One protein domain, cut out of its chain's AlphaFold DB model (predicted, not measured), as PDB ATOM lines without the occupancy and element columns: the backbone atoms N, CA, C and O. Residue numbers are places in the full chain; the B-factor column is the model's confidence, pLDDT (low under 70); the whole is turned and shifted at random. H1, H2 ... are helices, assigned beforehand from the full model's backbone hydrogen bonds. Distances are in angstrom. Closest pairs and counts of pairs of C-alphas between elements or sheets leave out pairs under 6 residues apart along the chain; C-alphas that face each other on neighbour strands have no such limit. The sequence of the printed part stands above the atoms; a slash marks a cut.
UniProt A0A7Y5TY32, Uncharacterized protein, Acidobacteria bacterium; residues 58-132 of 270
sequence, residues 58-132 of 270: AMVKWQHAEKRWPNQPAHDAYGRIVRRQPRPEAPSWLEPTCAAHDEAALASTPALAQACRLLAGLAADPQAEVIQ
ATOM      1  N   ALA A  58      48.155   5.179  99.024       96.38
ATOM      2  CA  ALA A  58      47.052   4.952  98.094       96.38
ATOM      3  C   ALA A  58      47.478   4.094  96.889       96.38
ATOM      4  O   ALA A  58      46.764   3.163  96.507       96.38
ATOM      5  N   MET A  59      48.653   4.363  96.316       95.31
ATOM      6  CA  MET A  59      49.203   3.608  95.189       95.31
ATOM      7  C   MET A  59      49.505   2.156  95.552       95.31
ATOM      8  O   MET A  59      49.150   1.254  94.795       95.31
ATOM      9  N   VAL A  60      50.112   1.909  96.715       91.94
ATOM     10  CA  VAL A  60      50.410   0.553  97.197       91.94
ATOM     11  C   VAL A  60      49.117  -0.237  97.424       91.94
ATOM     12  O   VAL A  60      49.003  -1.381  96.975       91.94
ATOM     13  N   LYS A  61      48.103   0.374  98.051       93.25
ATOM     14  CA  LYS A  61      46.775  -0.244  98.228       93.25
ATOM     15  C   LYS A  61      46.126  -0.590  96.891       93.25
ATOM     16  O   LYS A  61      45.612  -1.700  96.732       93.25
ATOM     17  N   TRP A  62      46.194   0.325  95.928       92.88
ATOM     18  CA  TRP A  62      45.673   0.110  94.583       92.88
ATOM     19  C   TRP A  62      46.400  -1.040  93.862       92.88
ATOM     20  O   TRP A  62      45.742  -1.954  93.364       92.88
ATOM     21  N   GLN A  63      47.738  -1.081  93.889       90.38
ATOM     22  CA  GLN A  63      48.525  -2.170  93.289       90.38
ATOM     23  C   GLN A  63      48.211  -3.535  93.917       90.38
ATOM     24  O   GLN A  63      48.102  -4.539  93.210       90.38
ATOM     25  N   HIS A  64      48.029  -3.596  95.240       87.31
ATOM     26  CA  HIS A  64      47.622  -4.828  95.916       87.31
ATOM     27  C   HIS A  64      46.222  -5.293  95.500       87.31
ATOM     28  O   HIS A  64      46.008  -6.500  95.343       87.31
ATOM     29  N   ALA A  65      45.282  -4.363  95.321       86.56
ATOM     30  CA  ALA A  65      43.934  -4.673  94.857       86.56
ATOM     31  C   ALA A  65      43.940  -5.208  93.414       86.56
ATOM     32  O   ALA A  65      43.329  -6.245  93.155       86.56
ATOM     33  N   GLU A  66      44.685  -4.567  92.509       87.12
ATOM     34  CA  GLU A  66      44.836  -5.007  91.113       87.12
ATOM     35  C   GLU A  66      45.526  -6.374  91.011       87.12
ATOM     36  O   GLU A  66      45.016  -7.277  90.349       87.12
ATOM     37  N   LYS A  67      46.629  -6.596  91.741       83.56
ATOM     38  CA  LYS A  67      47.355  -7.878  91.717       83.56
ATOM     39  C   LYS A  67      46.504  -9.056  92.193       83.56
ATOM     40  O   LYS A  67      46.688 -10.177  91.721       83.56
ATOM     41  N   ARG A  68      45.591  -8.830  93.143       80.75
ATOM     42  CA  ARG A  68      44.702  -9.881  93.652       80.75
ATOM     43  C   ARG A  68      43.632 -10.275  92.628       80.75
ATOM     44  O   ARG A  68      43.213 -11.427  92.625       80.75
ATOM     45  N   TRP A  69      43.226  -9.355  91.750       78.50
ATOM     46  CA  TRP A  69      42.078  -9.535  90.857       78.50
ATOM     47  C   TRP A  69      42.320  -9.019  89.424       78.50
ATOM     48  O   TRP A  69      41.483  -8.278  88.904       78.50
ATOM     49  N   PRO A  70      43.400  -9.430  88.726       72.25
ATOM     50  CA  PRO A  70      43.805  -8.803  87.463       72.25
ATOM     51  C   PRO A  70      42.703  -8.861  86.389       72.25
ATOM     52  O   PRO A  70      42.473  -7.883  85.686       72.25
ATOM     53  N   ASN A  71      41.910  -9.939  86.354       77.75
ATOM     54  CA  ASN A  71      40.852 -10.157  85.353       77.75
ATOM     55  C   ASN A  71      39.476 -10.502  85.947       77.75
ATOM     56  O   ASN A  71      38.619 -11.020  85.236       77.75
ATOM     57  N   GLN A  72      39.259 -10.261  87.242       75.69
ATOM     58  CA  GLN A  72      37.950 -10.501  87.854       75.69
ATOM     59  C   GLN A  72      37.180  -9.181  88.011       75.69
ATOM     60  O   GLN A  72      37.803  -8.129  88.223       75.69
ATOM     61  N   PRO A  73      35.842  -9.197  87.868       81.81
ATOM     62  CA  PRO A  73      35.019  -8.067  88.279       81.81
ATOM     63  C   PRO A  73      35.274  -7.777  89.764       81.81
ATOM     64  O   PRO A  73      35.434  -8.697  90.561       81.81
ATOM     65  N   ALA A  74      35.375  -6.501  90.140       84.50
ATOM     66  CA  ALA A  74      35.514  -6.140  91.546       84.50
ATOM     67  C   ALA A  74      34.164  -6.344  92.240       84.50
ATOM     68  O   ALA A  74      33.140  -5.935  91.695       84.50
ATOM     69  N   HIS A  75      34.164  -6.953  93.425       85.50
ATOM     70  CA  HIS A  75      32.957  -7.151  94.224       85.50
ATOM     71  C   HIS A  75      33.019  -6.326  95.513       85.50
ATOM     72  O   HIS A  75      34.087  -6.204  96.118       85.50
ATOM     73  N   ASP A  76      31.889  -5.756  95.935       88.56
ATOM     74  CA  ASP A  76      31.755  -5.181  97.278       88.56
ATOM     75  C   ASP A  76      31.621  -6.276  98.357       88.56
ATOM     76  O   ASP A  76      31.595  -7.474  98.064       88.56
ATOM     77  N   ALA A  77      31.516  -5.871  99.627       87.81
ATOM     78  CA  ALA A  77      31.335  -6.794 100.754       87.81
ATOM     79  C   ALA A  77      30.043  -7.640 100.671       87.81
ATOM     80  O   ALA A  77      29.915  -8.628 101.388       87.81
ATOM     81  N   TYR A  78      29.103  -7.274  99.792       93.38
ATOM     82  CA  TYR A  78      27.840  -7.973  99.546       93.38
ATOM     83  C   TYR A  78      27.865  -8.802  98.251       93.38
ATOM     84  O   TYR A  78      26.834  -9.333  97.841       93.38
ATOM     85  N   GLY A  79      29.022  -8.911  97.590       88.88
ATOM     86  CA  GLY A  79      29.188  -9.681  96.360       88.88
ATOM     87  C   GLY A  79      28.660  -8.992  95.098       88.88
ATOM     88  O   GLY A  79      28.580  -9.639  94.053       88.88
ATOM     89  N   ARG A  80      28.309  -7.701  95.133       90.69
ATOM     90  CA  ARG A  80      27.842  -6.964  93.947       90.69
ATOM     91  C   ARG A  80      29.019  -6.490  93.113       90.69
ATOM     92  O   ARG A  80      30.002  -6.011  93.665       90.69
ATOM     93  N   ILE A  81      28.892  -6.575  91.790       90.00
ATOM     94  CA  ILE A  81      29.903  -6.052  90.867       90.00
ATOM     95  C   ILE A  81      29.948  -4.526  91.002       90.00
ATOM     96  O   ILE A  81      28.951  -3.847  90.757       90.00
ATOM     97  N   VAL A  82      31.109  -3.993  91.368       89.44
ATOM     98  CA  VAL A  82      31.363  -2.557  91.510       89.44
ATOM     99  C   VAL A  82      32.403  -2.077  90.506       89.44
ATOM    100  O   VAL A  82      33.230  -2.841  89.999       89.44
ATOM    101  N   ARG A  83      32.371  -0.773  90.210       87.25
ATOM    102  CA  ARG A  83      33.403  -0.136  89.391       87.25
ATOM    103  C   ARG A  83      34.741  -0.225  90.124       87.25
ATOM    104  O   ARG A  83      34.814   0.065  91.317       87.25
ATOM    105  N   ARG A  84      35.797  -0.615  89.406       85.62
ATOM    106  CA  ARG A  84      37.155  -0.653  89.958       85.62
ATOM    107  C   ARG A  84      37.555   0.731  90.464       85.62
ATOM    108  O   ARG A  84      37.236   1.737  89.825       85.62
ATOM    109  N   GLN A  85      38.250   0.762  91.600       88.62
ATOM    110  CA  GLN A  85      38.835   2.001  92.097       88.62
ATOM    111  C   GLN A  85      39.807   2.540  91.040       88.62
ATOM    112  O   GLN A  85      40.663   1.784  90.567       88.62
ATOM    113  N   PRO A  86      39.659   3.811  90.626       91.38
ATOM    114  CA  PRO A  86      40.594   4.408  89.693       91.38
ATOM    115  C   PRO A  86      41.980   4.465  90.333       91.38
ATOM    116  O   PRO A  86      42.122   4.541  91.555       91.38
ATOM    117  N   ARG A  87      43.005   4.433  89.485       92.00
ATOM    118  CA  ARG A  87      44.381   4.645  89.918       92.00
ATOM    119  C   ARG A  87      44.499   6.030  90.581       92.00
ATOM    120  O   ARG A  87      44.000   6.994  90.000       92.00
ATOM    121  N   PRO A  88      45.162   6.145  91.745       96.25
ATOM    122  CA  PRO A  88      45.456   7.436  92.358       96.25
ATOM    123  C   PRO A  88      46.257   8.342  91.416       96.25
ATOM    124  O   PRO A  88      47.285   7.931  90.869       96.25
ATOM    125  N   GLU A  89      45.790   9.573  91.234       95.62
ATOM    126  CA  GLU A  89      46.486  10.586  90.442       95.62
ATOM    127  C   GLU A  89      47.748  11.052  91.177       95.62
ATOM    128  O   GLU A  89      47.733  11.224  92.397       95.62
ATOM    129  N   ALA A  90      48.861  11.176  90.450       96.00
ATOM    130  CA  ALA A  90      50.125  11.622  91.024       96.00
ATOM    131  C   ALA A  90      50.082  13.122  91.345       96.00
ATOM    132  O   ALA A  90      49.467  13.879  90.592       96.00
ATOM    133  N   PRO A  91      50.759  13.577  92.415       97.25
ATOM    134  CA  PRO A  91      50.933  15.001  92.653       97.25
ATOM    135  C   PRO A  91      51.590  15.660  91.437       97.25
ATOM    136  O   PRO A  91      52.584  15.152  90.918       97.25
ATOM    137  N   SER A  92      51.064  16.801  90.993       96.94
ATOM    138  CA  SER A  92      51.503  17.463  89.752       96.94
ATOM    139  C   SER A  92      52.977  17.881  89.759       96.94
ATOM    140  O   SER A  92      53.596  18.006  88.706       96.94
ATOM    141  N   TRP A  93      53.560  18.072  90.943       96.19
ATOM    142  CA  TRP A  93      54.977  18.386  91.116       96.19
ATOM    143  C   TRP A  93      55.885  17.149  91.048       96.19
ATOM    144  O   TRP A  93      57.073  17.293  90.780       96.19
ATOM    145  N   LEU A  94      55.359  15.939  91.265       96.00
ATOM    146  CA  LEU A  94      56.174  14.729  91.401       96.00
ATOM    147  C   LEU A  94      56.883  14.363  90.094       96.00
ATOM    148  O   LEU A  94      58.075  14.074  90.100       96.00
ATOM    149  N   GLU A  95      56.164  14.397  88.974       94.75
ATOM    150  CA  GLU A  95      56.697  14.040  87.656       94.75
ATOM    151  C   GLU A  95      57.880  14.928  87.216       94.75
ATOM    152  O   GLU A  95      58.951  14.375  86.946       94.75
ATOM    153  N   PRO A  96      57.784  16.276  87.221       95.19
ATOM    154  CA  PRO A  96      58.932  17.119  86.895       95.19
ATOM    155  C   PRO A  96      60.067  16.986  87.920       95.19
ATOM    156  O   PRO A  96      61.235  17.064  87.541       95.19
ATOM    157  N   THR A  97      59.767  16.734  89.202       94.62
ATOM    158  CA  THR A  97      60.809  16.474  90.207       94.62
ATOM    159  C   THR A  97      61.578  15.186  89.906       94.62
ATOM    160  O   THR A  97      62.807  15.209  89.944       94.62
ATOM    161  N   CYS A  98      60.891  14.095  89.559       93.50
ATOM    162  CA  CYS A  98      61.530  12.829  89.194       93.50
ATOM    163  C   CYS A  98      62.320  12.923  87.881       93.50
ATOM    164  O   CYS A  98      63.341  12.260  87.748       93.50
ATOM    165  N   ALA A  99      61.882  13.747  86.923       91.75
ATOM    166  CA  ALA A  99      62.603  13.958  85.666       91.75
ATOM    167  C   ALA A  99      63.882  14.801  85.832       91.75
ATOM    168  O   ALA A  99      64.819  14.660  85.050       91.75
ATOM    169  N   ALA A 100      63.921  15.686  86.832       90.81
ATOM    170  CA  ALA A 100      65.038  16.601  87.060       90.81
ATOM    171  C   ALA A 100      66.194  16.005  87.889       90.81
ATOM    172  O   ALA A 100      67.259  16.617  87.946       90.81
ATOM    173  N   HIS A 101      65.999  14.852  88.537       89.06
ATOM    174  CA  HIS A 101      66.967  14.268  89.472       89.06
ATOM    175  C   HIS A 101      67.329  12.836  89.075       89.06
ATOM    176  O   HIS A 101      66.476  12.068  88.638       89.06
ATOM    177  N   ASP A 102      68.595  12.468  89.257       86.50
ATOM    178  CA  ASP A 102      69.061  11.097  89.069       86.50
ATOM    179  C   ASP A 102      68.822  10.232  90.324       86.50
ATOM    180  O   ASP A 102      68.531  10.720  91.419       86.50
ATOM    181  N   GLU A 103      68.948   8.909  90.178       81.44
ATOM    182  CA  GLU A 103      68.802   7.948  91.290       81.44
ATOM    183  C   GLU A 103      69.752   8.261  92.463       81.44
ATOM    184  O   GLU A 103      69.401   8.037  93.623       81.44
ATOM    185  N   ALA A 104      70.937   8.814  92.178       82.88
ATOM    186  CA  ALA A 104      71.922   9.173  93.192       82.88
ATOM    187  C   ALA A 104      71.460  10.363  94.050       82.88
ATOM    188  O   ALA A 104      71.553  10.299  95.277       82.88
ATOM    189  N   ALA A 105      70.909  11.413  93.436       83.88
ATOM    190  CA  ALA A 105      70.342  12.560  94.141       83.88
ATOM    191  C   ALA A 105      69.081  12.186  94.934       83.88
ATOM    192  O   ALA A 105      68.838  12.726  96.013       83.88
ATOM    193  N   LEU A 106      68.293  11.225  94.445       87.25
ATOM    194  CA  LEU A 106      67.096  10.741  95.138       87.25
ATOM    195  C   LEU A 106      67.414   9.868  96.366       87.25
ATOM    196  O   LEU A 106      66.551   9.697  97.231       87.25
ATOM    197  N   ALA A 107      68.641   9.349  96.491       84.38
ATOM    198  CA  ALA A 107      69.040   8.468  97.589       84.38
ATOM    199  C   ALA A 107      68.931   9.128  98.978       84.38
ATOM    200  O   ALA A 107      68.708   8.430  99.969       84.38
ATOM    201  N   SER A 108      69.027  10.462  99.067       86.56
ATOM    202  CA  SER A 108      68.846  11.199 100.326       86.56
ATOM    203  C   SER A 108      67.395  11.234 100.816       86.56
ATOM    204  O   SER A 108      67.151  11.540 101.982       86.56
ATOM    205  N   THR A 109      66.430  10.920  99.947       91.88
ATOM    206  CA  THR A 109      64.999  11.095 100.217       91.88
ATOM    207  C   THR A 109      64.243   9.824  99.800       91.88
ATOM    208  O   THR A 109      63.601   9.789  98.747       91.88
ATOM    209  N   PRO A 110      64.280   8.748 100.614       91.38
ATOM    210  CA  PRO A 110      63.843   7.407 100.205       91.38
ATOM    211  C   PRO A 110      62.366   7.328  99.799       91.38
ATOM    212  O   PRO A 110      62.018   6.555  98.907       91.38
ATOM    213  N   ALA A 111      61.500   8.148 100.405       94.06
ATOM    214  CA  ALA A 111      60.092   8.245 100.020       94.06
ATOM    215  C   ALA A 111      59.928   8.792  98.591       94.06
ATOM    216  O   ALA A 111      59.128   8.273  97.817       94.06
ATOM    217  N   LEU A 112      60.725   9.795  98.212       95.12
ATOM    218  CA  LEU A 112      60.702  10.351  96.862       95.12
ATOM    219  C   LEU A 112      61.292   9.370  95.849       95.12
ATOM    220  O   LEU A 112      60.685   9.144  94.808       95.12
ATOM    221  N   ALA A 113      62.400   8.704  96.186       92.94
ATOM    222  CA  ALA A 113      62.953   7.630  95.359       92.94
ATOM    223  C   ALA A 113      61.934   6.495  95.136       92.94
ATOM    224  O   ALA A 113      61.776   5.977  94.032       92.94
ATOM    225  N   GLN A 114      61.191   6.101  96.177       94.00
ATOM    226  CA  GLN A 114      60.094   5.142  96.046       94.00
ATOM    227  C   GLN A 114      58.987   5.666  95.125       94.00
ATOM    228  O   GLN A 114      58.521   4.922  94.265       94.00
ATOM    229  N   ALA A 115      58.584   6.925  95.279       94.88
ATOM    230  CA  ALA A 115      57.540   7.522  94.461       94.88
ATOM    231  C   ALA A 115      57.928   7.623  92.981       94.88
ATOM    232  O   ALA A 115      57.128   7.250  92.127       94.88
ATOM    233  N   CYS A 116      59.164   8.028  92.680       93.50
ATOM    234  CA  CYS A 116      59.684   8.060  91.315       93.50
ATOM    235  C   CYS A 116      59.740   6.660  90.695       93.50
ATOM    236  O   CYS A 116      59.348   6.494  89.544       93.50
ATOM    237  N   ARG A 117      60.115   5.625  91.462       90.50
ATOM    238  CA  ARG A 117      60.058   4.227  90.991       90.50
ATOM    239  C   ARG A 117      58.632   3.749  90.734       90.50
ATOM    240  O   ARG A 117      58.394   3.074  89.736       90.50
ATOM    241  N   LEU A 118      57.682   4.104  91.603       90.44
ATOM    242  CA  LEU A 118      56.264   3.814  91.377       90.44
ATOM    243  C   LEU A 118      55.763   4.515  90.112       90.44
ATOM    244  O   LEU A 118      55.082   3.881  89.315       90.44
ATOM    245  N   LEU A 119      56.136   5.778  89.895       91.62
ATOM    246  CA  LEU A 119      55.776   6.543  88.701       91.62
ATOM    247  C   LEU A 119      56.396   5.938  87.425       91.62
ATOM    248  O   LEU A 119      55.698   5.762  86.430       91.62
ATOM    249  N   ALA A 120      57.671   5.543  87.474       86.75
ATOM    250  CA  ALA A 120      58.389   4.928  86.358       86.75
ATOM    251  C   ALA A 120      57.846   3.535  86.000       86.75
ATOM    252  O   ALA A 120      57.637   3.243  84.825       86.75
ATOM    253  N   GLY A 121      57.531   2.703  87.000       76.50
ATOM    254  CA  GLY A 121      56.904   1.389  86.801       76.50
ATOM    255  C   GLY A 121      55.498   1.455  86.190       76.50
ATOM    256  O   GLY A 121      54.967   0.446  85.738       76.50
ATOM    257  N   LEU A 122      54.888   2.643  86.162       65.00
ATOM    258  CA  LEU A 122      53.625   2.899  85.470       65.00
ATOM    259  C   LEU A 122      53.834   3.339  84.012       65.00
ATOM    260  O   LEU A 122      52.892   3.248  83.228       65.00
ATOM    261  N   ALA A 123      55.030   3.819  83.663       57.69
ATOM    262  CA  ALA A 123      55.413   4.203  82.304       57.69
ATOM    263  C   ALA A 123      56.050   3.036  81.529       57.69
ATOM    264  O   ALA A 123      55.901   2.947  80.314       57.69
ATOM    265  N   ALA A 124      56.704   2.114  82.232       54.16
ATOM    266  CA  ALA A 124      57.220   0.871  81.689       54.16
ATOM    267  C   ALA A 124      56.997  -0.222  82.732       54.16
ATOM    268  O   ALA A 124      57.601  -0.179  83.802       54.16
ATOM    269  N   ASP A 125      56.144  -1.202  82.437       56.56
ATOM    270  CA  ASP A 125      56.200  -2.474  83.151       56.56
ATOM    271  C   ASP A 125      57.165  -3.382  82.371       56.56
ATOM    272  O   ASP A 125      56.744  -4.070  81.433       56.56
ATOM    273  N   PRO A 126      58.474  -3.383  82.697       56.81
ATOM    274  CA  PRO A 126      59.449  -4.208  81.994       56.81
ATOM    275  C   PRO A 126      59.110  -5.698  82.109       56.81
ATOM    276  O   PRO A 126      59.502  -6.487  81.253       56.81
ATOM    277  N   GLN A 127      58.350  -6.113  83.132       59.09
ATOM    278  CA  GLN A 127      57.886  -7.495  83.243       59.09
ATOM    279  C   GLN A 127      56.800  -7.795  82.211       59.09
ATOM    280  O   GLN A 127      56.817  -8.870  81.613       59.09
ATOM    281  N   ALA A 128      55.889  -6.855  81.953       64.31
ATOM    282  CA  ALA A 128      54.871  -7.013  80.921       64.31
ATOM    283  C   ALA A 128      55.492  -7.100  79.520       64.31
ATOM    284  O   ALA A 128      55.076  -7.946  78.730       64.31
ATOM    285  N   GLU A 129      56.521  -6.299  79.225       67.56
ATOM    286  CA  GLU A 129      57.256  -6.388  77.956       67.56
ATOM    287  C   GLU A 129      58.002  -7.717  77.813       67.56
ATOM    288  O   GLU A 129      57.916  -8.355  76.764       67.56
ATOM    289  N   VAL A 130      58.661  -8.196  78.874       73.19
ATOM    290  CA  VAL A 130      59.326  -9.510  78.872       73.19
ATOM    291  C   VAL A 130      58.311 -10.637  78.671       73.19
ATOM    292  O   VAL A 130      58.548 -11.531  77.860       73.19
ATOM    293  N   ILE A 131      57.158 -10.593  79.343       72.75
ATOM    294  CA  ILE A 131      56.092 -11.594  79.176       72.75
ATOM    295  C   ILE A 131      55.511 -11.531  77.760       72.75
ATOM    296  O   ILE A 131      55.266 -12.577  77.155       72.75
ATOM    297  N   GLN A 132      55.309 -10.339  77.196       72.31
ATOM    298  CA  GLN A 132      54.850 -10.187  75.816       72.31
ATOM    299  C   GLN A 132      55.874 -10.730  74.823       72.31
ATOM    300  O   GLN A 132      55.494 -11.508  73.951       72.31
TER     301      GLN A 132
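AT A GLANCE: This is residues 58 to 132 of the 270 residues of an uncharacterized protein of Acidobacteria bacterium (UniProt A0A7Y5TY32). This is a loose, elongated chain of helices: H2 and H3 pack on H4 in a small cluster at one end, and H1 stands near H4 on the way to the other end, which is made by a long loop. That loop, in residues 69 to 93, runs out from H1, turns round near Tyr 78 and comes back to H2, while residues 121 to 132, with the last part of H4 and H5, stick out from the body. The printed part has 75 residues with five named helices, H1 to H5 in that order, and no named strand; the class is all helix. The radius of gyration of the C-alphas is 15.6 A, and the spans are 47 by 29 by 18 A.

HOW THE PARTS SIT: Start at H1, residues 58 to 68, which touches no helix. Follow the long link of 25 residues after it, and you find residues 74 to 75 paired with residues 81 to 82, antiparallel. The link leads to H2, residues 94 to 100, which is apart from H1. Next comes H3, residues 103 to 106, apart from H2, but only just, with the closest C-alphas 8.4 A apart. Then H4, residues 110 to 123, touches H2 with its residues 115 to 119 alone, the closest C-alphas being those of Cys 98 and Cys 116 at 5.5 A; their lines are about perpendicular, at 86 degrees. H3 and H4 only just touch, and only at the corner by their link, with 3 pairs of C-alphas within 8 A; the closest are those of Leu 106 and Ala 113, 5.2 A apart. H1 and H4 are near each other, with 5 pairs of C-alphas within 10 A. Last, H5, residues 126 to 132, meets H4 only through their link and is apart from H1, H2 and H3. In H1, H2, H4 and H5 every O i to N i+4 pair is within hydrogen-bond range; H3 is too short for such a pair.

IN THESE COORDINATES: Find C-alpha 58 at (47.052, 4.952, 98.094); from there H1 runs 15.7 A to Arg 68. H2 covers 10.0 A from Leu 94 to Ala 100, and H3 runs 5.1 A from Glu 103 to Leu 106. Look for C-alpha 110 at (63.843, 7.407, 100.205), where H4 begins its 20.0 A to Ala 123. H5 runs 9.8 A from Pro 126 to C-alpha 132 at (54.850, -10.187, 75.816).

THE WHOLE: The C-alphas farthest apart, those of Tyr 78 and Ala 104, are 47.7 A from each other. The printed part has no cut. The links H2 to H3, H3 to H4 and H4 to H5 are tight. The mean pLDDT of the printed part is 85.5, and residues 122 to 129 are under 70.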